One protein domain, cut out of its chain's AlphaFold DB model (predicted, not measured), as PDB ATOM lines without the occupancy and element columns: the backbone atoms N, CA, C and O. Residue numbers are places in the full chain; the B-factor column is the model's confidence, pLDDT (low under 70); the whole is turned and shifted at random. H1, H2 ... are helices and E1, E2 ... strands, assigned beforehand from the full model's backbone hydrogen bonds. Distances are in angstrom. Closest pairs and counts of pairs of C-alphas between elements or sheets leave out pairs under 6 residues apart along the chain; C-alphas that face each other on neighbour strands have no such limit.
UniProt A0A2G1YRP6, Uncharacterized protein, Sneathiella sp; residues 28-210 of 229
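Overview. This is residues 28 to 210 of the 229 residues of an uncharacterized protein of Sneathiella sp (UniProt A0A2G1YRP6). Two strongly twisted sheets stand partly face to face as a sandwich, a branched one of eight strands and a smaller one of five, and the one named helix, H1, packs on the smaller sheet's other face. The loop of the hairpin E6 and E7, around Thr 116, sticks out at one end. The printed part has 183 residues, with E1 to E9, then H1, then E10 to E13 along the chain; the class is mostly strand. The smaller sheet is mixed, in the order E4, E5, E1, E9, E10, and the neighbour pairs of the branched sheet are antiparallel. The whole is compact, with a radius of gyration of the C-alphas of 16.5 A and spans of 49 by 43 by 31 A.

Along the chain. E1, residues 36 to 42, begins at C-alpha 36 (181.850, 203.149, 235.482) and is 19.2 A long. E2 is residues 49 to 57, 25.4 A; E3 is 68 to 72, E4 is 83 to 86, and E5 is 91 to 98, 19.9 A. E6, residues 101 to 110, is 28.2 A long. E7 is 122 to 125, E8 is 129 to 134 and E9 is 139 to 144. H1, residues 148 to 162, starts at C-alpha 148 (199.880, 213.311, 245.617) and is 21.1 A long. E10 is 172 to 174, E11 is 176 to 182, 18.0 A, E12 is 186 to 188, and E13, 205 to 209, ends at C-alpha 209 (203.093, 204.173, 228.638).

Arrangement. In the branched sheet E6 has E2 on one side, N 52 to O 106 being 2.7 A, and E7 and E8 on the other, with N 109 to O 123 at 3.0 A and N 103 to O 132 at 2.9 A. Its edge strands are E3 beside E2, N 51 to O 70 at 2.8 A, E12 beside E7, N 188 to O 122 at 2.9 A, and E13 beside E11, N 180 to O 208 at 2.8 A; E11 is beside E8, N 131 to O 179 at 2.8 A. The sandwich's facing parts are 11.0 A centre to centre, their strands at 35 degrees. In the smaller sheet E4 and E5 form a hairpin, N 85 to O 93 at 2.8 A; E5 and E1 are antiparallel, N 38 to O 96 at 2.8 A; E1 and E9 are parallel, N 39 to O 140 at 2.9 A. E9, H1 and E10 make a strand-helix-strand unit, two parallel neighbour strands with a helix between, its crossover right-handed; N 141 to O 173 is 2.8 A. H1 is on this sheet as two layers, a helix on one face, at a height over the sheet of 7.9 A, over E1 and E9, slantwise to the strands at 57 degrees to E1 on the local plane. The closest C-alphas of H1 and E10 are those of Asn 159 and Val 172, 6.3 A. In H1 every O i to N i+4 pair is within hydrogen-bond range.

Size, cuts and confidence. The two C-alphas farthest apart are those of Glu 32 and Thr 116, 54.1 A. The printed part has no cut. The links E6 to E7 and E12 to E13 are long. Mean pLDDT of the printed part is 77.1; residues 44 to 50, 70 to 82, 87 to 91, 107 to 128 and 186 to 198 are under 70.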
ATOM      1  N   SER A  28     171.553 204.745 243.377       88.12
ATOM      2  CA  SER A  28     172.223 203.472 243.654       88.12
ATOM      3  C   SER A  28     173.309 203.190 242.623       88.12
ATOM      4  O   SER A  28     173.173 203.525 241.444       88.12
ATOM      5  N   TYR A  29     174.399 202.573 243.071       93.00
ATOM      6  CA  TYR A  29     175.500 202.157 242.208       93.00
ATOM      7  C   TYR A  29     176.253 200.986 242.849       93.00
ATOM      8  O   TYR A  29     176.442 200.943 244.062       93.00
ATOM      9  N   GLY A  30     176.681 200.006 242.062       93.69
ATOM     10  CA  GLY A  30     177.301 198.797 242.602       93.69
ATOM     11  C   GLY A  30     178.273 198.143 241.638       93.69
ATOM     12  O   GLY A  30     178.335 198.519 240.469       93.69
ATOM     13  N   ASN A  31     178.991 197.135 242.138       92.94
ATOM     14  CA  ASN A  31     180.022 196.407 241.388       92.94
ATOM     15  C   ASN A  31     179.505 195.735 240.104       92.94
ATOM     16  O   ASN A  31     180.260 195.542 239.160       92.94
ATOM     17  N   GLU A  32     178.203 195.449 240.036       93.94
ATOM     18  CA  GLU A  32     177.544 194.855 238.865       93.94
ATOM     19  C   GLU A  32     177.129 195.892 237.799       93.94
ATOM     20  O   GLU A  32     176.484 195.558 236.799       93.94
ATOM     21  N   ALA A  33     177.436 197.179 238.005       94.00
ATOM     22  CA  ALA A  33     177.089 198.221 237.051       94.00
ATOM     23  C   ALA A  33     177.877 198.059 235.741       94.00
ATOM     24  O   ALA A  33     179.100 197.954 235.722       94.00
ATOM     25  N   LYS A  34     177.164 198.113 234.611       94.62
ATOM     26  CA  LYS A  34     177.766 198.018 233.266       94.62
ATOM     27  C   LYS A  34     178.597 199.238 232.871       94.62
ATOM     28  O   LYS A  34     179.367 199.165 231.918       94.62
ATOM     29  N   LEU A  35     178.373 200.357 233.549       93.38
ATOM     30  CA  LEU A  35     179.094 201.609 233.368       93.38
ATOM     31  C   LEU A  35     179.960 201.856 234.597       93.38
ATOM     32  O   LEU A  35     179.630 201.389 235.684       93.38
ATOM     33  N   ALA A  36     181.029 202.614 234.415       93.56
ATOM     34  CA  ALA A  36     181.850 203.149 235.482       93.56
ATOM     35  C   ALA A  36     181.209 204.410 236.073       93.56
ATOM     36  O   ALA A  36     180.622 205.206 235.339       93.56
ATOM     37  N   LEU A  37     181.372 204.648 237.374       92.62
ATOM     38  CA  LEU A  37     181.028 205.918 238.007       92.62
ATOM     39  C   LEU A  37     182.304 206.738 238.157       92.62
ATOM     40  O   LEU A  37     183.205 206.341 238.885       92.62
ATOM     41  N   LEU A  38     182.396 207.878 237.484       90.50
ATOM     42  CA  LEU A  38     183.484 208.829 237.681       90.50
ATOM     43  C   LEU A  38     183.128 209.794 238.806       90.50
ATOM     44  O   LEU A  38     182.047 210.382 238.785       90.50
ATOM     45  N   ALA A  39     184.057 209.979 239.742       90.25
ATOM     46  CA  ALA A  39     183.964 210.944 240.829       90.25
ATOM     47  C   ALA A  39     185.101 211.961 240.711       90.25
ATOM     48  O   ALA A  39     186.270 211.619 240.883       90.25
ATOM     49  N   VAL A  40     184.766 213.210 240.395       85.56
ATOM     50  CA  VAL A  40     185.746 214.249 240.057       85.56
ATOM     51  C   VAL A  40     185.783 215.320 241.134       85.56
ATOM     52  O   VAL A  40     184.735 215.835 241.518       85.56
ATOM     53  N   THR A  41     186.983 215.690 241.567       82.25
ATOM     54  CA  THR A  41     187.245 216.866 242.407       82.25
ATOM     55  C   THR A  41     188.308 217.742 241.741       82.25
ATOM     56  O   THR A  41     189.222 217.228 241.090       82.25
ATOM     57  N   ASP A  42     188.180 219.061 241.874       77.69
ATOM     58  CA  ASP A  42     189.037 220.047 241.209       77.69
ATOM     59  C   ASP A  42     189.861 220.852 242.228       77.69
ATOM     60  O   ASP A  42     189.312 221.573 243.058       77.69
ATOM     61  N   PHE A  43     191.190 220.742 242.138       72.75
ATOM     62  CA  PHE A  43     192.175 221.479 242.941       72.75
ATOM     63  C   PHE A  43     192.909 222.558 242.141       72.75
ATOM     64  O   PHE A  43     193.793 223.236 242.659       72.75
ATOM     65  N   SER A  44     192.557 222.753 240.871       66.00
ATOM     66  CA  SER A  44     193.276 223.665 239.982       66.00
ATOM     67  C   SER A  44     193.151 225.143 240.387       66.00
ATOM     68  O   SER A  44     193.902 225.984 239.891       66.00
ATOM     69  N   GLY A  45     192.232 225.472 241.305       59.44
ATOM     70  CA  GLY A  45     192.040 226.823 241.838       59.44
ATOM     71  C   GLY A  45     191.270 227.760 240.900       59.44
ATOM     72  O   GLY A  45     191.194 228.963 241.157       59.44
ATOM     73  N   TYR A  46     190.682 227.238 239.820       58.03
ATOM     74  CA  TYR A  46     189.867 228.007 238.881       58.03
ATOM     75  C   TYR A  46     188.389 227.868 239.258       58.03
ATOM     76  O   TYR A  46     187.751 226.867 238.958       58.03
ATOM     77  N   GLY A  47     187.808 228.891 239.889       50.34
ATOM     78  CA  GLY A  47     186.440 228.845 240.440       50.34
ATOM     79  C   GLY A  47     185.281 228.642 239.441       50.34
ATOM     80  O   GLY A  47     184.123 228.675 239.851       50.34
ATOM     81  N   LYS A  48     185.559 228.461 238.141       59.66
ATOM     82  CA  LYS A  48     184.584 228.205 237.059       59.66
ATOM     83  C   LYS A  48     185.129 227.183 236.039       59.66
ATOM     84  O   LYS A  48     185.005 227.383 234.829       59.66
ATOM     85  N   GLY A  49     185.803 226.135 236.513       60.38
ATOM     86  CA  GLY A  49     186.372 225.091 235.658       60.38
ATOM     87  C   GLY A  49     185.299 224.210 235.008       60.38
ATOM     88  O   GLY A  49     184.421 223.672 235.681       60.38
ATOM     89  N   VAL A  50     185.382 224.033 233.685       69.50
ATOM     90  CA  VAL A  50     184.691 222.933 232.994       69.50
ATOM     91  C   VAL A  50     185.744 221.910 232.613       69.50
ATOM     92  O   VAL A  50     186.704 222.217 231.904       69.50
ATOM     93  N   VAL A  51     185.558 220.696 233.098       73.12
ATOM     94  CA  VAL A  51     186.410 219.549 232.836       73.12
ATOM     95  C   VAL A  51     185.755 218.714 231.739       73.12
ATOM     96  O   VAL A  51     184.552 218.499 231.726       73.12
ATOM     97  N   TYR A  52     186.539 218.256 230.785       77.19
ATOM     98  CA  TYR A  52     186.101 217.489 229.631       77.19
ATOM     99  C   TYR A  52     186.867 216.172 229.651       77.19
ATOM    100  O   TYR A  52     188.094 216.147 229.722       77.19
ATOM    101  N   PHE A  53     186.148 215.066 229.588       82.00
ATOM    102  CA  PHE A  53     186.708 213.731 229.496       82.00
ATOM    103  C   PHE A  53     186.586 213.283 228.050       82.00
ATOM    104  O   PHE A  53     185.486 213.031 227.561       82.00
ATOM    105  N   GLN A  54     187.713 213.214 227.351       87.94
ATOM    106  CA  GLN A  54     187.749 212.772 225.963       87.94
ATOM    107  C   GLN A  54     188.223 211.315 225.914       87.94
ATOM    108  O   GLN A  54     189.351 211.040 226.340       87.94
ATOM    109  N   PRO A  55     187.410 210.382 225.389       91.88
ATOM    110  CA  PRO A  55     187.871 209.025 225.161       91.88
ATOM    111  C   PRO A  55     189.018 208.986 224.142       91.88
ATOM    112  O   PRO A  55     189.071 209.766 223.182       91.88
ATOM    113  N   VAL A  56     189.952 208.061 224.354       92.81
ATOM    114  CA  VAL A  56     191.121 207.864 223.492       92.81
ATOM    115  C   VAL A  56     191.307 206.403 223.121       92.81
ATOM    116  O   VAL A  56     191.121 205.506 223.938       92.81
ATOM    117  N   ASP A  57     191.752 206.176 221.891       94.44
ATOM    118  CA  ASP A  57     192.291 204.909 221.426       94.44
ATOM    119  C   ASP A  57     193.818 204.990 221.454       94.44
ATOM    120  O   ASP A  57     194.458 205.549 220.558       94.44
ATOM    121  N   LEU A  58     194.418 204.409 222.491       92.50
ATOM    122  CA  LEU A  58     195.871 204.350 222.631       92.50
ATOM    123  C   LEU A  58     196.550 203.453 221.589       92.50
ATOM    124  O   LEU A  58     197.760 203.572 221.405       92.50
ATOM    125  N   LYS A  59     195.841 202.522 220.946       93.00
ATOM    126  CA  LYS A  59     196.411 201.646 219.910       93.00
ATOM    127  C   LYS A  59     196.497 202.378 218.575       93.00
ATOM    128  O   LYS A  59     197.470 202.207 217.848       93.00
ATOM    129  N   ARG A  60     195.484 203.188 218.261       94.44
ATOM    130  CA  ARG A  60     195.424 204.011 217.042       94.44
ATOM    131  C   ARG A  60     196.030 205.402 217.226       94.44
ATOM    132  O   ARG A  60     196.165 206.110 216.232       94.44
ATOM    133  N   SER A  61     196.369 205.774 218.459       93.81
ATOM    134  CA  SER A  61     196.847 207.100 218.859       93.81
ATOM    135  C   SER A  61     195.901 208.226 218.438       93.81
ATOM    136  O   SER A  61     196.318 209.204 217.816       93.81
ATOM    137  N   LYS A  62     194.604 208.051 218.720       92.88
ATOM    138  CA  LYS A  62     193.546 208.993 218.329       92.88
ATOM    139  C   LYS A  62     192.558 209.245 219.447       92.88
ATOM    140  O   LYS A  62     192.236 208.331 220.202       92.88
ATOM    141  N   PHE A  63     192.022 210.456 219.516       90.19
ATOM    142  CA  PHE A  63     190.806 210.697 220.290       90.19
ATOM    143  C   PHE A  63     189.615 210.075 219.554       90.19
ATOM    144  O   PHE A  63     189.544 210.127 218.321       90.19
ATOM    145  N   ILE A  64     188.700 209.462 220.296       90.88
ATOM    146  CA  ILE A  64     187.542 208.748 219.748       90.88
ATOM    147  C   ILE A  64     186.282 209.109 220.527       90.88
ATOM    148  O   ILE A  64     186.373 209.429 221.711       90.88
ATOM    149  N   GLY A  65     185.127 208.995 219.872       86.12
ATOM    150  CA  GLY A  65     183.824 209.180 220.501       86.12
ATOM    151  C   GLY A  65     183.585 210.582 221.059       86.12
ATOM    152  O   GLY A  65     184.415 211.491 220.947       86.12
ATOM    153  N   ASP A  66     182.427 210.724 221.694       81.06
ATOM    154  CA  ASP A  66     181.954 212.004 222.203       81.06
ATOM    155  C   ASP A  66     182.695 212.430 223.476       81.06
ATOM    156  O   ASP A  66     182.968 211.630 224.378       81.06
ATOM    157  N   THR A  67     182.992 213.728 223.572       77.88
ATOM    158  CA  THR A  67     183.531 214.332 224.790       77.88
ATOM    159  C   THR A  67     182.471 214.347 225.889       77.88
ATOM    160  O   THR A  67     181.378 214.887 225.716       77.88
ATOM    161  N   ILE A  68     182.821 213.839 227.066       77.44
ATOM    162  CA  ILE A  68     181.949 213.849 228.239       77.44
ATOM    163  C   ILE A  68     182.265 215.098 229.058       77.44
ATOM    164  O   ILE A  68     183.396 215.300 229.494       77.44
ATOM    165  N   ILE A  69     181.276 215.966 229.251       71.31
ATOM    166  CA  ILE A  69     181.477 217.275 229.877       71.31
ATOM    167  C   ILE A  69     181.090 217.221 231.357       71.31
ATOM    168  O   ILE A  69     179.996 216.792 231.717       71.31
ATOM    169  N   TYR A  70     181.992 217.706 232.205       68.38
ATOM    170  CA  TYR A  70     181.857 217.836 233.649       68.38
ATOM    171  C   TYR A  70     181.971 219.311 234.025       68.38
ATOM    172  O   TYR A  70     183.030 219.925 233.919       68.38
ATOM    173  N   ALA A  71     180.880 219.895 234.502       60.91
ATOM    174  CA  ALA A  71     180.935 221.204 235.134       60.91
ATOM    175  C   ALA A  71     181.342 221.019 236.605       60.91
ATOM    176  O   ALA A  71     180.540 220.540 237.406       60.91
ATOM    177  N   ALA A  72     182.576 221.390 236.956       58.97
ATOM    178  CA  ALA A  72     183.061 221.408 238.337       58.97
ATOM    179  C   ALA A  72     182.827 222.801 238.950       58.97
ATOM    180  O   ALA A  72     183.750 223.493 239.372       58.97
ATOM    181  N   CYS A  73     181.579 223.274 238.913       59.56
ATOM    182  CA  CYS A  73     181.224 224.627 239.339       59.56
ATOM    183  C   CYS A  73     179.786 224.716 239.856       59.56
ATOM    184  O   CYS A  73     178.859 224.111 239.314       59.56
ATOM    185  N   ASN A  74     179.590 225.527 240.899       53.50
ATOM    186  CA  ASN A  74     178.310 225.640 241.608       53.50
ATOM    187  C   ASN A  74     177.249 226.435 240.842       53.50
ATOM    188  O   ASN A  74     176.062 226.193 241.034       53.50
ATOM    189  N   SER A  75     177.672 227.362 239.980       54.62
ATOM    190  CA  SER A  75     176.812 228.327 239.281       54.62
ATOM    191  C   SER A  75     176.849 228.205 237.756       54.62
ATOM    192  O   SER A  75     176.327 229.071 237.054       54.62
ATOM    193  N   CYS A  76     177.468 227.150 237.221       53.09
ATOM    194  CA  CYS A  76     177.461 226.918 235.782       53.09
ATOM    195  C   CYS A  76     176.057 226.551 235.292       53.09
ATOM    196  O   CYS A  76     175.313 225.830 235.956       53.09
ATOM    197  N   THR A  77     175.694 227.077 234.124       45.69
ATOM    198  CA  THR A  77     174.399 226.881 233.465       45.69
ATOM    199  C   THR A  77     174.039 225.389 233.313       45.69
ATOM    200  O   THR A  77     174.924 224.548 233.148       45.69
ATOM    201  N   PRO A  78     172.738 225.037 233.331       42.22
ATOM    202  CA  PRO A  78     172.209 223.720 233.731       42.22
ATOM    203  C   PRO A  78     172.366 222.596 232.689       42.22
ATOM    204  O   PRO A  78     171.671 221.585 232.751       42.22
ATOM    205  N   VAL A  79     173.248 222.756 231.705       43.81
ATOM    206  CA  VAL A  79     173.350 221.829 230.564       43.81
ATOM    207  C   VAL A  79     174.070 220.525 230.943       43.81
ATOM    208  O   VAL A  79     173.962 219.528 230.236       43.81
ATOM    209  N   PHE A  80     174.746 220.482 232.095       52.97
ATOM    210  CA  PHE A  80     175.572 219.350 232.517       52.97
ATOM    211  C   PHE A  80     175.039 218.762 233.829       52.97
ATOM    212  O   PHE A  80     175.287 219.290 234.909       52.97
ATOM    213  N   LYS A  81     174.261 217.677 233.732       53.78
ATOM    214  CA  LYS A  81     173.663 216.961 234.872       53.78
ATOM    215  C   LYS A  81     174.694 216.066 235.574       53.78
ATOM    216  O   LYS A  81     174.577 214.845 235.519       53.78
ATOM    217  N   SER A  82     175.716 216.638 236.205       62.81
ATOM    218  CA  SER A  82     176.511 215.875 237.175       62.81
ATOM    219  C   SER A  82     175.740 215.792 238.492       62.81
ATOM    220  O   SER A  82     175.248 216.802 239.003       62.81
ATOM    221  N   LYS A  83     175.619 214.582 239.045       74.88
ATOM    222  CA  LYS A  83     175.174 214.430 240.435       74.88
ATOM    223  C   LYS A  83     176.290 214.956 241.333       74.88
ATOM    224  O   LYS A  83     177.462 214.870 240.977       74.88
ATOM    225  N   LYS A  84     175.948 215.525 242.481       75.88
ATOM    226  CA  LYS A  84     176.929 216.070 243.423       75.88
ATOM    227  C   LYS A  84     176.956 215.196 244.663       75.88
ATOM    228  O   LYS A  84     175.907 214.756 245.119       75.88
ATOM    229  N   LEU A  85     178.153 214.940 245.171       74.50
ATOM    230  CA  LEU A  85     178.362 214.407 246.504       74.50
ATOM    231  C   LEU A  85     178.937 215.547 247.335       74.50
ATOM    232  O   LEU A  85     180.073 215.989 247.132       74.50
ATOM    233  N   GLU A  86     178.096 216.083 248.202       71.50
ATOM    234  CA  GLU A  86     178.399 217.271 248.990       71.50
ATOM    235  C   GLU A  86     178.741 216.858 250.417       71.50
ATOM    236  O   GLU A  86     178.229 215.855 250.901       71.50
ATOM    237  N   ASN A  87     179.586 217.619 251.098       59.69
ATOM    238  CA  ASN A  87     179.713 217.576 252.549       59.69
ATOM    239  C   ASN A  87     179.406 219.003 252.995       59.69
ATOM    240  O   ASN A  87     180.221 219.891 252.749       59.69
ATOM    241  N   SER A  88     178.215 219.253 253.547       58.44
ATOM    242  CA  SER A  88     177.589 220.592 253.629       58.44
ATOM    243  C   SER A  88     177.187 221.176 252.256       58.44
ATOM    244  O   SER A  88     177.119 220.446 251.278       58.44
ATOM    245  N   ASP A  89     176.890 222.478 252.159       55.00
ATOM    246  CA  ASP A  89     176.379 223.133 250.937       55.00
ATOM    247  C   ASP A  89     177.459 223.397 249.855       55.00
ATOM    248  O   ASP A  89     177.250 224.182 248.927       55.00
ATOM    249  N   THR A  90     178.634 222.764 249.966       56.06
ATOM    250  CA  THR A  90     179.706 222.844 248.962       56.06
ATOM    251  C   THR A  90     179.923 221.462 248.339       56.06
ATOM    252  O   THR A  90     180.282 220.528 249.061       56.06
ATOM    253  N   PRO A  91     179.729 221.290 247.018       58.91
ATOM    254  CA  PRO A  91     179.994 220.014 246.376       58.91
ATOM    255  C   PRO A  91     181.483 219.717 246.375       58.91
ATOM    256  O   PRO A  91     182.300 220.535 245.951       58.91
ATOM    257  N   GLU A  92     181.815 218.522 246.847       77.19
ATOM    258  CA  GLU A  92     183.195 218.064 246.962       77.19
ATOM    259  C   GLU A  92     183.563 217.108 245.837       77.19
ATOM    260  O   GLU A  92     184.698 217.115 245.368       77.19
ATOM    261  N   PHE A  93     182.592 216.314 245.374       84.25
ATOM    262  CA  PHE A  93     182.756 215.458 244.209       84.25
ATOM    263  C   PHE A  93     181.587 215.614 243.246       84.25
ATOM    264  O   PHE A  93     180.419 215.669 243.637       84.25
ATOM    265  N   PHE A  94     181.911 215.621 241.961       82.44
ATOM    266  CA  PHE A  94     180.951 215.584 240.869       82.44
ATOM    267  C   PHE A  94     180.940 214.176 240.283       82.44
ATOM    268  O   PHE A  94     181.974 213.655 239.866       82.44
ATOM    269  N   LEU A  95     179.763 213.564 240.276       85.31
ATOM    270  CA  LEU A  95     179.526 212.187 239.883       85.31
ATOM    271  C   LEU A  95     178.860 212.128 238.509       85.31
ATOM    272  O   LEU A  95     177.889 212.846 238.244       85.31
ATOM    273  N   ASN A  96     179.345 211.237 237.649       86.38
ATOM    274  CA  ASN A  96     178.687 210.916 236.384       86.38
ATOM    275  C   ASN A  96     179.085 209.513 235.912       86.38
ATOM    276  O   ASN A  96     180.207 209.069 236.159       86.38
ATOM    277  N   THR A  97     178.178 208.814 235.238       88.44
ATOM    278  CA  THR A  97     178.431 207.468 234.717       88.44
ATOM    279  C   THR A  97     178.973 207.518 233.298       88.44
ATOM    280  O   THR A  97     178.432 208.244 232.464       88.44
ATOM    281  N   VAL A  98     179.985 206.709 233.002       88.38
ATOM    282  CA  VAL A  98     180.627 206.633 231.682       88.38
ATOM    283  C   VAL A  98     180.922 205.182 231.297       88.38
ATOM    284  O   VAL A  98     180.997 204.325 232.178       88.38
ATOM    285  N   PRO A  99     181.087 204.865 230.002       92.62
ATOM    286  CA  PRO A  99     181.612 203.563 229.594       92.62
ATOM    287  C   PRO A  99     182.998 203.287 230.194       92.62
ATOM    288  O   PRO A  99     183.749 204.211 230.504       92.62
ATOM    289  N   GLU A 100     183.357 202.015 230.339       94.06
ATOM    290  CA  GLU A 100     184.754 201.657 230.591       94.06
ATOM    291  C   GLU A 100     185.645 202.039 229.406       94.06
ATOM    292  O   GLU A 100     185.210 202.075 228.251       94.06
ATOM    293  N   GLY A 101     186.919 202.302 229.692       93.69
ATOM    294  CA  GLY A 101     187.904 202.600 228.662       93.69
ATOM    295  C   GLY A 101     189.002 203.538 229.131       93.69
ATOM    296  O   GLY A 101     189.235 203.733 230.323       93.69
ATOM    297  N   THR A 102     189.699 204.125 228.161       94.56
ATOM    298  CA  THR A 102     190.776 205.082 228.413       94.56
ATOM    299  C   THR A 102     190.367 206.489 228.030       94.56
ATOM    300  O   THR A 102     189.884 206.727 226.922       94.56
ATOM    301  N   TYR A 103     190.612 207.428 228.937       91.69
ATOM    302  CA  TYR A 103     190.173 208.811 228.821       91.69
ATOM    303  C   TYR A 103     191.324 209.758 229.107       91.69
ATOM    304  O   TYR A 103     192.167 209.492 229.961       91.69
ATOM    305  N   VAL A 104     191.329 210.901 228.435       87.94
ATOM    306  CA  VAL A 104     192.104 212.054 228.886       87.94
ATOM    307  C   VAL A 104     191.200 213.067 229.541       87.94
ATOM    308  O   VAL A 104     190.034 213.221 229.171       87.94
ATOM    309  N   LEU A 105     191.786 213.800 230.474       80.00
ATOM    310  CA  LEU A 105     191.169 214.976 231.044       80.00
ATOM    311  C   LEU A 105     191.683 216.221 230.321       80.00
ATOM    312  O   LEU A 105     192.880 216.508 230.344       80.00
ATOM    313  N   VAL A 106     190.780 216.966 229.699       75.06
ATOM    314  CA  VAL A 106     191.051 218.283 229.121       75.06
ATOM    315  C   VAL A 106     190.214 219.320 229.862       75.06
ATOM    316  O   VAL A 106     189.080 219.044 230.230       75.06
ATOM    317  N   SER A 107     190.757 220.490 230.184       65.81
ATOM    318  CA  SER A 107     190.066 221.466 231.037       65.81
ATOM    319  C   SER A 107     189.983 222.837 230.382       65.81
ATOM    320  O   SER A 107     190.979 223.377 229.908       65.81
ATOM    321  N   LYS A 108     188.788 223.441 230.422       60.34
ATOM    322  CA  LYS A 108     188.615 224.879 230.198       60.34
ATOM    323  C   LYS A 108     188.922 225.586 231.505       60.34
ATOM    324  O   LYS A 108     188.111 225.563 232.433       60.34
ATOM    325  N   LEU A 109     190.079 226.230 231.561       57.88
ATOM    326  CA  LEU A 109     190.445 227.093 232.674       57.88
ATOM    327  C   LEU A 109     190.004 228.517 232.335       57.88
ATOM    328  O   LEU A 109     190.522 229.130 231.402       57.88
ATOM    329  N   VAL A 110     189.023 229.040 233.074       54.06
ATOM    330  CA  VAL A 110     188.630 230.452 232.984       54.06
ATOM    331  C   VAL A 110     189.319 231.201 234.114       54.06
ATOM    332  O   VAL A 110     188.959 231.041 235.281       54.06
ATOM    333  N   ARG A 111     190.321 232.014 233.775       51.25
ATOM    334  CA  ARG A 111     190.948 232.940 234.722       51.25
ATOM    335  C   ARG A 111     190.384 234.338 234.494       51.25
ATOM    336  O   ARG A 111     190.725 234.995 233.516       51.25
ATOM    337  N   GLU A 112     189.493 234.763 235.379       50.22
ATOM    338  CA  GLU A 112     188.934 236.115 235.381       50.22
ATOM    339  C   GLU A 112     189.830 237.002 236.264       50.22
ATOM    340  O   GLU A 112     189.941 236.772 237.467       50.22
ATOM    341  N   PHE A 113     190.528 237.972 235.667       46.44
ATOM    342  CA  PHE A 113     191.263 239.005 236.405       46.44
ATOM    343  C   PHE A 113     190.416 240.280 236.478       46.44
ATOM    344  O   PHE A 113     189.764 240.656 235.507       46.44
ATOM    345  N   ASN A 114     190.398 240.929 237.643       43.34
ATOM    346  CA  ASN A 114     189.427 241.976 237.963       43.34
ATOM    347  C   ASN A 114     189.616 243.310 237.192       43.34
ATOM    348  O   ASN A 114     190.727 243.801 236.998       43.34
ATOM    349  N   SER A 115     188.458 243.863 236.811       45.12
ATOM    350  CA  SER A 115     187.996 245.230 236.472       45.12
ATOM    351  C   SER A 115     188.766 246.249 235.611       45.12
ATOM    352  O   SER A 115     188.114 247.204 235.188       45.12
ATOM    353  N   THR A 116     190.051 246.112 235.269       50.31
ATOM    354  CA  THR A 116     190.712 247.120 234.386       50.31
ATOM    355  C   THR A 116     191.495 246.556 233.206       50.31
ATOM    356  O   THR A 116     191.736 247.280 232.242       50.31
ATOM    357  N   GLN A 117     191.820 245.264 233.212       43.19
ATOM    358  CA  GLN A 117     192.376 244.554 232.061       43.19
ATOM    359  C   GLN A 117     191.828 243.128 232.046       43.19
ATOM    360  O   GLN A 117     192.376 242.223 232.675       43.19
ATOM    361  N   VAL A 118     190.726 242.913 231.326       47.00
ATOM    362  CA  VAL A 118     190.227 241.559 231.068       47.00
ATOM    363  C   VAL A 118     191.093 240.943 229.971       47.00
ATOM    364  O   VAL A 118     190.778 241.033 228.790       47.00
ATOM    365  N   VAL A 119     192.206 240.318 230.358       47.28
ATOM    366  CA  VAL A 119     192.870 239.318 229.513       47.28
ATOM    367  C   VAL A 119     192.418 237.958 230.019       47.28
ATOM    368  O   VAL A 119     193.063 237.326 230.856       47.28
ATOM    369  N   ALA A 120     191.241 237.534 229.568       51.97
ATOM    370  CA  ALA A 120     190.769 236.189 229.833       51.97
ATOM    371  C   ALA A 120     191.554 235.220 228.937       51.97
ATOM    372  O   ALA A 120     191.277 235.082 227.748       51.97
ATOM    373  N   ASN A 121     192.572 234.572 229.501       51.59
ATOM    374  CA  ASN A 121     193.254 233.475 228.823       51.59
ATOM    375  C   ASN A 121     192.400 232.215 228.973       51.59
ATOM    376  O   ASN A 121     192.386 231.592 230.035       51.59
ATOM    377  N   TYR A 122     191.688 231.850 227.911       59.31
ATOM    378  CA  TYR A 122     190.932 230.606 227.837       59.31
ATOM    379  C   TYR A 122     191.851 229.493 227.329       59.31
ATOM    380  O   TYR A 122     191.964 229.251 226.125       59.31
ATOM    381  N   ILE A 123     192.542 228.821 228.248       60.03
ATOM    382  CA  ILE A 123     193.284 227.600 227.916       60.03
ATOM    383  C   ILE A 123     192.280 226.446 227.933       60.03
ATOM    384  O   ILE A 123     191.606 226.235 228.940       60.03
ATOM    385  N   CYS A 124     192.161 225.738 226.808       62.84
ATOM    386  CA  CYS A 124     191.227 224.621 226.647       62.84
ATOM    387  C   CYS A 124     191.846 223.260 226.897       62.84
ATOM    388  O   CYS A 124     191.172 222.329 227.334       62.84
ATOM    389  N   TYR A 125     193.117 223.125 226.548       68.00
ATOM    390  CA  TYR A 125     193.904 221.951 226.856       68.00
ATOM    391  C   TYR A 125     195.384 222.285 226.748       68.00
ATOM    392  O   TYR A 125     195.827 222.957 225.812       68.00
ATOM    393  N   ASN A 126     196.143 221.799 227.728       63.69
ATOM    394  CA  ASN A 126     197.594 221.884 227.734       63.69
ATOM    395  C   ASN A 126     198.203 220.838 226.794       63.69
ATOM    396  O   ASN A 126     197.614 219.789 226.534       63.69
ATOM    397  N   ARG A 127     199.429 221.115 226.337       63.16
ATOM    398  CA  ARG A 127     200.304 220.077 225.778       63.16
ATOM    399  C   ARG A 127     200.672 219.097 226.890       63.16
ATOM    400  O   ARG A 127     200.860 219.523 228.026       63.16
ATOM    401  N   ALA A 128     200.827 217.826 226.538       67.69
ATOM    402  CA  ALA A 128     201.099 216.722 227.457       67.69
ATOM    403  C   ALA A 128     200.012 216.493 228.533       67.69
ATOM    404  O   ALA A 128     199.971 217.179 229.551       67.69
ATOM    405  N   VAL A 129     199.158 215.481 228.348       82.81
ATOM    406  CA  VAL A 129     198.129 215.092 229.334       82.81
ATOM    407  C   VAL A 129     198.230 213.617 229.700       82.81
ATOM    408  O   VAL A 129     198.605 212.771 228.881       82.81
ATOM    409  N   SER A 130     197.881 213.308 230.946       87.31
ATOM    410  CA  SER A 130     197.746 211.935 231.422       87.31
ATOM    411  C   SER A 130     196.492 211.284 230.843       87.31
ATOM    412  O   SER A 130     195.425 211.897 230.775       87.31
ATOM    413  N   VAL A 131     196.637 210.024 230.443       90.50
ATOM    414  CA  VAL A 131     195.543 209.138 230.048       90.50
ATOM    415  C   VAL A 131     195.257 208.210 231.212       90.50
ATOM    416  O   VAL A 131     196.169 207.550 231.724       90.50
ATOM    417  N   PHE A 132     193.993 208.139 231.595       91.25
ATOM    418  CA  PHE A 132     193.507 207.356 232.714       91.25
ATOM    419  C   PHE A 132     192.673 206.177 232.227       91.25
ATOM    420  O   PHE A 132     191.958 206.285 231.233       91.25
ATOM    421  N   GLU A 133     192.770 205.062 232.938       93.38
ATOM    422  CA  GLU A 133     191.893 203.909 232.770       93.38
ATOM    423  C   GLU A 133     190.690 204.034 233.705       93.38
ATOM    424  O   GLU A 133     190.840 204.355 234.887       93.38
ATOM    425  N   VAL A 134     189.507 203.794 233.147       93.44
ATOM    426  CA  VAL A 134     188.216 203.842 233.826       93.44
ATOM    427  C   VAL A 134     187.568 202.469 233.715       93.44
ATOM    428  O   VAL A 134     187.414 201.943 232.612       93.44
ATOM    429  N   VAL A 135     187.191 201.899 234.857       94.62
ATOM    430  CA  VAL A 135     186.729 200.507 234.971       94.62
ATOM    431  C   VAL A 135     185.259 200.467 235.380       94.62
ATOM    432  O   VAL A 135     184.865 201.117 236.355       94.62
ATOM    433  N   SER A 136     184.448 199.698 234.649       95.12
ATOM    434  CA  SER A 136     183.032 199.483 234.968       95.12
ATOM    435  C   SER A 136     182.836 198.820 236.331       95.12
ATOM    436  O   SER A 136     183.716 198.121 236.834       95.12
ATOM    437  N   GLY A 137     181.694 199.086 236.968       93.75
ATOM    438  CA  GLY A 137     181.394 198.572 238.306       93.75
ATOM    439  C   GLY A 137     182.168 199.262 239.435       93.75
ATOM    440  O   GLY A 137     181.858 199.049 240.597       93.75
ATOM    441  N   ARG A 138     183.130 200.143 239.135       95.38
ATOM    442  CA  ARG A 138     183.921 200.869 240.146       95.38
ATOM    443  C   ARG A 138     183.565 202.345 240.221       95.38
ATOM    444  O   ARG A 138     183.046 202.921 239.258       95.38
ATOM    445  N   ILE A 139     183.879 202.962 241.356       95.25
ATOM    446  CA  ILE A 139     183.901 204.414 241.521       95.25
ATOM    447  C   ILE A 139     185.329 204.888 241.257       95.25
ATOM    448  O   ILE A 139     186.238 204.700 242.061       95.25
ATOM    449  N   ASN A 140     185.517 205.494 240.094       94.00
ATOM    450  CA  ASN A 140     186.785 205.930 239.540       94.00
ATOM    451  C   ASN A 140     187.027 207.393 239.947       94.00
ATOM    452  O   ASN A 140     186.415 208.313 239.400       94.00
ATOM    453  N   MET A 141     187.892 207.615 240.935       92.62
ATOM    454  CA  MET A 141     188.172 208.934 241.499       92.62
ATOM    455  C   MET A 141     189.259 209.667 240.714       92.62
ATOM    456  O   MET A 141     190.367 209.156 240.532       92.62
ATOM    457  N   VAL A 142     188.951 210.897 240.303       87.56
ATOM    458  CA  VAL A 142     189.863 211.806 239.605       87.56
ATOM    459  C   VAL A 142     190.022 213.086 240.419       87.56
ATOM    460  O   VAL A 142     189.082 213.871 240.541       87.56
ATOM    461  N   ALA A 143     191.228 213.322 240.937       84.75
ATOM    462  CA  ALA A 143     191.595 214.576 241.587       84.75
ATOM    463  C   ALA A 143     192.399 215.440 240.612       84.75
ATOM    464  O   ALA A 143     193.589 215.214 240.389       84.75
ATOM    465  N   PHE A 144     191.734 216.400 239.972       77.69
ATOM    466  CA  PHE A 144     192.356 217.232 238.950       77.69
ATOM    467  C   PHE A 144     193.206 218.344 239.564       77.69
ATOM    468  O   PHE A 144     192.760 219.034 240.474       77.69
ATOM    469  N   GLY A 145     194.427 218.531 239.053       74.56
ATOM    470  CA  GLY A 145     195.355 219.554 239.549       74.56
ATOM    471  C   GLY A 145     195.886 219.294 240.964       74.56
ATOM    472  O   GLY A 145     196.567 220.154 241.509       74.56
ATOM    473  N   ALA A 146     195.583 218.129 241.539       78.88
ATOM    474  CA  ALA A 146     195.975 217.753 242.886       78.88
ATOM    475  C   ALA A 146     197.434 217.282 242.942       78.88
ATOM    476  O   ALA A 146     197.915 216.566 242.060       78.88
ATOM    477  N   SER A 147     198.119 217.632 244.024       81.12
ATOM    478  CA  SER A 147     199.322 216.943 244.487       81.12
ATOM    479  C   SER A 147     199.004 215.515 244.954       81.12
ATOM    480  O   SER A 147     197.851 215.148 245.178       81.12
ATOM    481  N   GLU A 148     200.037 214.693 245.140       82.50
ATOM    482  CA  GLU A 148     199.880 213.311 245.617       82.50
ATOM    483  C   GLU A 148     199.170 213.241 246.980       82.50
ATOM    484  O   GLU A 148     198.266 212.428 247.180       82.50
ATOM    485  N   SER A 149     199.517 214.134 247.911       81.81
ATOM    486  CA  SER A 149     198.870 214.199 249.225       81.81
ATOM    487  C   SER A 149     197.394 214.594 249.120       81.81
ATOM    488  O   SER A 149     196.556 214.012 249.810       81.81
ATOM    489  N   GLU A 150     197.054 215.533 248.234       84.69
ATOM    490  CA  GLU A 150     195.670 215.932 247.954       84.69
ATOM    491  C   GLU A 150     194.874 214.803 247.288       84.69
ATOM    492  O   GLU A 150     193.705 214.596 247.623       84.69
ATOM    493  N   GLN A 151     195.502 214.018 246.409       84.69
ATOM    494  CA  GLN A 151     194.879 212.843 245.801       84.69
ATOM    495  C   GLN A 151     194.558 211.771 246.853       84.69
ATOM    496  O   GLN A 151     193.436 211.261 246.886       84.69
ATOM    497  N   ILE A 152     195.501 211.463 247.749       87.00
ATOM    498  CA  ILE A 152     195.301 210.506 248.851       87.00
ATOM    499  C   ILE A 152     194.197 210.994 249.799       87.00
ATOM    500  O   ILE A 152     193.310 210.224 250.178       87.00
ATOM    501  N   ALA A 153     194.222 212.278 250.167       87.62
ATOM    502  CA  ALA A 153     193.207 212.876 251.026       87.62
ATOM    503  C   ALA A 153     191.814 212.814 250.382       87.62
ATOM    504  O   ALA A 153     190.852 212.421 251.044       87.62
ATOM    505  N   SER A 154     191.717 213.123 249.086       88.88
ATOM    506  CA  SER A 154     190.471 213.043 248.314       88.88
ATOM    507  C   SER A 154     189.942 211.617 248.238       88.88
ATOM    508  O   SER A 154     188.754 211.395 248.448       88.88
ATOM    509  N   LEU A 155     190.819 210.632 248.015       91.38
ATOM    510  CA  LEU A 155     190.429 209.223 247.982       91.38
ATOM    511  C   LEU A 155     189.841 208.777 249.321       91.38
ATOM    512  O   LEU A 155     188.773 208.164 249.361       91.38
ATOM    513  N   LYS A 156     190.516 209.113 250.426       90.44
ATOM    514  CA  LYS A 156     190.030 208.812 251.778       90.44
ATOM    515  C   LYS A 156     188.680 209.479 252.038       90.44
ATOM    516  O   LYS A 156     187.788 208.854 252.599       90.44
ATOM    517  N   LYS A 157     188.531 210.736 251.624       90.38
ATOM    518  CA  LYS A 157     187.304 211.509 251.815       90.38
ATOM    519  C   LYS A 157     186.128 210.926 251.039       90.38
ATOM    520  O   LYS A 157     185.074 210.721 251.629       90.38
ATOM    521  N   LEU A 158     186.326 210.596 249.763       90.94
ATOM    522  CA  LEU A 158     185.302 209.966 248.935       90.94
ATOM    523  C   LEU A 158     184.862 208.622 249.518       90.94
ATOM    524  O   LEU A 158     183.667 208.368 249.599       90.94
ATOM    525  N   ASN A 159     185.806 207.799 249.988       91.50
ATOM    526  CA  ASN A 159     185.489 206.545 250.677       91.50
ATOM    527  C   ASN A 159     184.602 206.775 251.910       91.50
ATOM    528  O   ASN A 159     183.571 206.120 252.059       91.50
ATOM    529  N   THR A 160     184.970 207.732 252.769       89.44
ATOM    530  CA  THR A 160     184.163 208.100 253.942       89.44
ATOM    531  C   THR A 160     182.761 208.549 253.542       89.44
ATOM    532  O   THR A 160     181.793 208.076 254.130       89.44
ATOM    533  N   LEU A 161     182.630 209.426 252.544       87.56
ATOM    534  CA  LEU A 161     181.324 209.901 252.086       87.56
ATOM    535  C   LEU A 161     180.483 208.758 251.514       87.56
ATOM    536  O   LEU A 161     179.354 208.576 251.946       87.56
ATOM    537  N   VAL A 162     181.037 207.946 250.608       89.31
ATOM    538  CA  VAL A 162     180.331 206.811 249.991       89.31
ATOM    539  C   VAL A 162     179.865 205.797 251.037       89.31
ATOM    540  O   VAL A 162     178.748 205.302 250.938       89.31
ATOM    541  N   SER A 163     180.650 205.546 252.092       88.50
ATOM    542  CA  SER A 163     180.256 204.633 253.181       88.50
ATOM    543  C   SER A 163     179.007 205.060 253.965       88.50
ATOM    544  O   SER A 163     178.433 204.248 254.688       88.50
ATOM    545  N   GLN A 164     178.563 206.312 253.816       87.19
ATOM    546  CA  GLN A 164     177.314 206.799 254.407       87.19
ATOM    547  C   GLN A 164     176.078 206.373 253.591       87.19
ATOM    548  O   GLN A 164     174.954 206.523 254.069       87.19
ATOM    549  N   TYR A 165     176.272 205.815 252.390       87.25
ATOM    550  CA  TYR A 165     175.221 205.453 251.440       87.25
ATOM    551  C   TYR A 165     175.160 203.932 251.242       87.25
ATOM    552  O   TYR A 165     175.900 203.383 250.429       87.25
ATOM    553  N   PRO A 166     174.259 203.213 251.939       87.38
ATOM    554  CA  PRO A 166     174.197 201.748 251.877       87.38
ATOM    555  C   PRO A 166     173.770 201.198 250.504       87.38
ATOM    556  O   PRO A 166     173.943 200.017 250.219       87.38
ATOM    557  N   ASN A 167     173.194 202.044 249.652       89.44
ATOM    558  CA  ASN A 167     172.830 201.750 248.267       89.44
ATOM    559  C   ASN A 167     173.998 201.925 247.277       89.44
ATOM    560  O   ASN A 167     173.822 201.670 246.081       89.44
ATOM    561  N   ILE A 168     175.177 202.326 247.764       91.69
ATOM    562  CA  ILE A 168     176.419 202.331 247.004       91.69
ATOM    563  C   ILE A 168     177.314 201.206 247.520       91.69
ATOM    564  O   ILE A 168     177.789 201.233 248.648       91.69
ATOM    565  N   THR A 169     177.535 200.202 246.678       94.00
ATOM    566  CA  THR A 169     178.304 198.991 247.036       94.00
ATOM    567  C   THR A 169     179.593 198.844 246.239       94.00
ATOM    568  O   THR A 169     180.337 197.890 246.448       94.00
ATOM    569  N   ALA A 170     179.837 199.761 245.303       94.81
ATOM    570  CA  ALA A 170     181.002 199.724 244.441       94.81
ATOM    571  C   ALA A 170     182.278 200.169 245.159       94.81
ATOM    572  O   ALA A 170     182.251 201.133 245.930       94.81
ATOM    573  N   ASP A 171     183.398 199.529 244.829       94.19
ATOM    574  CA  ASP A 171     184.707 199.927 245.348       94.19
ATOM    575  C   ASP A 171     185.130 201.302 244.803       94.19
ATOM    576  O   ASP A 171     184.934 201.618 243.623       94.19
ATOM    577  N   VAL A 172     185.739 202.117 245.670       94.06
ATOM    578  CA  VAL A 172     186.300 203.427 245.318       94.06
ATOM    579  C   VAL A 172     187.803 203.311 245.110       94.06
ATOM    580  O   VAL A 172     188.544 202.960 246.029       94.06
ATOM    581  N   GLU A 173     188.276 203.712 243.936       93.38
ATOM    582  CA  GLU A 173     189.698 203.704 243.600       93.38
ATOM    583  C   GLU A 173     190.115 204.997 242.902       93.38
ATOM    584  O   GLU A 173     189.345 205.604 242.160       93.38
ATOM    585  N   ALA A 174     191.362 205.422 243.111       90.25
ATOM    586  CA  ALA A 174     191.951 206.470 242.285       90.25
ATOM    587  C   ALA A 174     192.183 205.936 240.867       90.25
ATOM    588  O   ALA A 174     192.688 204.824 240.699       90.25
ATOM    589  N   VAL A 175     191.855 206.734 239.846       89.69
ATOM    590  CA  VAL A 175     192.095 206.323 238.459       89.69
ATOM    591  C   VAL A 175     193.571 206.038 238.207       89.69
ATOM    592  O   VAL A 175     194.470 206.766 238.643       89.69
ATOM    593  N   LYS A 176     193.829 204.981 237.443       88.56
ATOM    594  CA  LYS A 176     195.184 204.588 237.076       88.56
ATOM    595  C   LYS A 176     195.638 205.354 235.845       88.56
ATOM    596  O   LYS A 176     194.987 205.307 234.806       88.56
ATOM    597  N   THR A 177     196.795 206.005 235.932       88.88
ATOM    598  CA  THR A 177     197.438 206.581 234.744       88.88
ATOM    599  C   THR A 177     198.085 205.466 233.923       88.88
ATOM    600  O   THR A 177     198.936 204.739 234.430       88.88
ATOM    601  N   VAL A 178     197.703 205.344 232.652       92.06
ATOM    602  CA  VAL A 178     198.190 204.301 231.728       92.06
ATOM    603  C   VAL A 178     199.070 204.852 230.609       92.06
ATOM    604  O   VAL A 178     199.856 204.115 230.013       92.06
ATOM    605  N   ALA A 179     199.002 206.157 230.340       92.12
ATOM    606  CA  ALA A 179     199.907 206.822 229.412       92.12
ATOM    607  C   ALA A 179     200.040 208.321 229.709       92.12
ATOM    608  O   ALA A 179     199.225 208.903 230.419       92.12
ATOM    609  N   VAL A 180     201.060 208.944 229.124       90.25
ATOM    610  CA  VAL A 180     201.139 210.392 228.911       90.25
ATOM    611  C   VAL A 180     201.184 210.613 227.407       90.25
ATOM    612  O   VAL A 180     202.017 210.008 226.724       90.25
ATOM    613  N   ILE A 181     200.302 211.462 226.892       89.00
ATOM    614  CA  ILE A 181     200.212 211.773 225.463       89.00
ATOM    615  C   ILE A 181     200.477 213.247 225.221       89.00
ATOM    616  O   ILE A 181     200.129 214.071 226.057       89.00
ATOM    617  N   ASN A 182     201.047 213.584 224.072       87.88
ATOM    618  CA  ASN A 182     201.208 214.945 223.604       87.88
ATOM    619  C   ASN A 182     200.302 215.204 222.407       87.88
ATOM    620  O   ASN A 182     200.158 214.362 221.527       87.88
ATOM    621  N   PHE A 183     199.742 216.398 222.343       82.31
ATOM    622  CA  PHE A 183     198.968 216.873 221.208       82.31
ATOM    623  C   PHE A 183     199.061 218.395 221.174       82.31
ATOM    624  O   PHE A 183     199.540 219.022 222.123       82.31
ATOM    625  N   GLU A 184     198.665 218.992 220.053       76.00
ATOM    626  CA  GLU A 184     198.619 220.445 219.925       76.00
ATOM    627  C   GLU A 184     197.761 221.042 221.049       76.00
ATOM    628  O   GLU A 184     196.713 220.495 221.364       76.00
ATOM    629  N   SER A 185     198.202 222.138 221.670       71.88
ATOM    630  CA  SER A 185     197.407 222.860 222.671       71.88
ATOM    631  C   SER A 185     196.301 223.659 222.000       71.88
ATOM    632  O   SER A 185     196.519 224.257 220.951       71.88
ATOM    633  N   GLY A 186     195.150 223.743 222.652       67.75
ATOM    634  CA  GLY A 186     194.030 224.563 222.217       67.75
ATOM    635  C   GLY A 186     193.891 225.765 223.128       67.75
ATOM    636  O   GLY A 186     193.814 225.621 224.352       67.75
ATOM    637  N   SER A 187     193.818 226.947 222.532       63.56
ATOM    638  CA  SER A 187     193.351 228.156 223.195       63.56
ATOM    639  C   SER A 187     192.065 228.624 222.529       63.56
ATOM    640  O   SER A 187     191.874 228.459 221.323       63.56
ATOM    641  N   LEU A 188     191.171 229.212 223.317       61.19
ATOM    642  CA  LEU A 188     190.088 230.010 222.763       61.19
ATOM    643  C   LEU A 188     190.481 231.478 222.799       61.19
ATOM    644  O   LEU A 188     190.983 231.985 223.800       61.19
ATOM    645  N   LEU A 189     190.182 232.162 221.700       47.31
ATOM    646  CA  LEU A 189     190.220 233.620 221.629       47.31
ATOM    647  C   LEU A 189     188.924 234.252 222.173       47.31
ATOM    648  O   LEU A 189     188.919 235.447 222.449       47.31
ATOM    649  N   TYR A 190     187.843 233.473 222.357       49.34
ATOM    650  CA  TYR A 190     186.520 233.978 222.747       49.34
ATOM    651  C   TYR A 190     185.891 233.232 223.948       49.34
ATOM    652  O   TYR A 190     186.012 232.007 224.027       49.34
ATOM    653  N   PRO A 191     185.155 233.936 224.840       50.50
ATOM    654  CA  PRO A 191     184.567 233.381 226.070       50.50
ATOM    655  C   PRO A 191     183.556 232.253 225.864       50.50
ATOM    656  O   PRO A 191     183.526 231.289 226.639       50.50
ATOM    657  N   ASP A 192     182.749 232.375 224.810       50.69
ATOM    658  CA  ASP A 192     181.524 231.590 224.624       50.69
ATOM    659  C   ASP A 192     181.725 230.345 223.759       50.69
ATOM    660  O   ASP A 192     180.837 229.505 223.642       50.69
ATOM    661  N   ALA A 193     182.912 230.184 223.174       52.75
ATOM    662  CA  ALA A 193     183.248 228.962 222.469       52.75
ATOM    663  C   ALA A 193     183.474 227.817 223.476       52.75
ATOM    664  O   ALA A 193     184.076 227.979 224.549       52.75
ATOM    665  N   TYR A 194     182.958 226.637 223.145       55.34
ATOM    666  CA  TYR A 194     183.249 225.417 223.886       55.34
ATOM    667  C   TYR A 194     184.645 224.934 223.495       55.34
ATOM    668  O   TYR A 194     184.984 224.886 222.316       55.34
ATOM    669  N   CYS A 195     185.450 224.533 224.482       55.34
ATOM    670  CA  CYS A 195     186.771 223.938 224.242       55.34
ATOM    671  C   CYS A 195     186.713 222.631 223.445       55.34
ATOM    672  O   CYS A 195     187.731 222.185 222.921       55.34
ATOM    673  N   ALA A 196     185.512 222.066 223.319       51.44
ATOM    674  CA  ALA A 196     185.160 220.942 222.473       51.44
ATOM    675  C   ALA A 196     185.228 221.270 220.966       51.44
ATOM    676  O   ALA A 196     184.398 220.800 220.189       51.44
ATOM    677  N   THR A 197     186.220 222.045 220.514       55.56
ATOM    678  CA  THR A 197     186.712 221.866 219.145       55.56
ATOM    679  C   THR A 197     187.056 220.388 219.025       55.56
ATOM    680  O   THR A 197     187.938 219.907 219.732       55.56
ATOM    681  N   ILE A 198     186.273 219.678 218.216       60.94
ATOM    682  CA  ILE A 198     186.167 218.219 218.191       60.94
ATOM    683  C   ILE A 198     187.573 217.607 218.145       60.94
ATOM    684  O   ILE A 198     188.288 217.714 217.142       60.94
ATOM    685  N   LEU A 199     187.995 217.025 219.273       72.81
ATOM    686  CA  LEU A 199     189.238 216.265 219.344       72.81
ATOM    687  C   LEU A 199     189.082 214.935 218.612       72.81
ATOM    688  O   LEU A 199     190.080 214.403 218.136       72.81
ATOM    689  N   GLU A 200     187.854 214.424 218.486       80.81
ATOM    690  CA  GLU A 200     187.557 213.174 217.795       80.81
ATOM    691  C   GLU A 200     188.265 213.082 216.436       80.81
ATOM    692  O   GLU A 200     188.265 214.003 215.618       80.81
ATOM    693  N   GLY A 201     188.926 211.949 216.210       82.19
ATOM    694  CA  GLY A 201     189.668 211.669 214.989       82.19
ATOM    695  C   GLY A 201     191.053 212.311 214.924       82.19
ATOM    696  O   GLY A 201     191.877 211.836 214.131       82.19
ATOM    697  N   ARG A 202     191.354 213.318 215.760       85.38
ATOM    698  CA  ARG A 202     192.697 213.904 215.842       85.38
ATOM    699  C   ARG A 202     193.682 212.895 216.417       85.38
ATOM    700  O   ARG A 202     193.368 212.136 217.337       85.38
ATOM    701  N   SER A 203     194.883 212.916 215.859       89.25
ATOM    702  CA  SER A 203     195.998 212.109 216.337       89.25
ATOM    703  C   SER A 203     196.714 212.793 217.500       89.25
ATOM    704  O   SER A 203     196.683 214.017 217.637       89.25
ATOM    705  N   PHE A 204     197.401 211.990 218.299       90.12
ATOM    706  CA  PHE A 204     198.316 212.440 219.340       90.12
ATOM    707  C   PHE A 204     199.578 211.577 219.338       90.12
ATOM    708  O   PHE A 204     199.578 210.453 218.835       90.12
ATOM    709  N   ASP A 205     200.637 212.077 219.959       91.56
ATOM    710  CA  ASP A 205     201.856 211.319 220.205       91.56
ATOM    711  C   ASP A 205     201.813 210.701 221.598       91.56
ATOM    712  O   ASP A 205     201.365 211.323 222.557       91.56
ATOM    713  N   ILE A 206     202.312 209.479 221.750       91.56
ATOM    714  CA  ILE A 206     202.422 208.843 223.064       91.56
ATOM    715  C   ILE A 206     203.825 209.104 223.592       91.56
ATOM    716  O   ILE A 206     204.796 208.553 223.082       91.56
ATOM    717  N   ILE A 207     203.921 209.935 224.627       91.69
ATOM    718  CA  ILE A 207     205.190 210.266 225.284       91.69
ATOM    719  C   ILE A 207     205.640 209.094 226.157       91.69
ATOM    720  O   ILE A 207     206.820 208.754 226.206       91.69
ATOM    721  N   LYS A 208     204.693 208.482 226.879       89.56
ATOM    722  CA  LYS A 208     204.978 207.414 227.838       89.56
ATOM    723  C   LYS A 208     203.797 206.469 227.996       89.56
ATOM    724  O   LYS A 208     202.656 206.917 227.997       89.56
ATOM    725  N   ARG A 209     204.071 205.178 228.192       90.06
ATOM    726  CA  ARG A 209     203.093 204.173 228.638       90.06
ATOM    727  C   ARG A 209     203.479 203.662 230.020       90.06
ATOM    728  O   ARG A 209     204.665 203.522 230.310       90.06
ATOM    729  N   TYR A 210     202.483 203.370 230.842       85.62
ATOM    730  CA  TYR A 210     202.654 202.702 232.124       85.62
ATOM    731  C   TYR A 210     202.039 201.308 232.014       85.62
ATOM    732  O   TYR A 210     200.866 201.171 231.670       85.62
TER     733      TYR A 210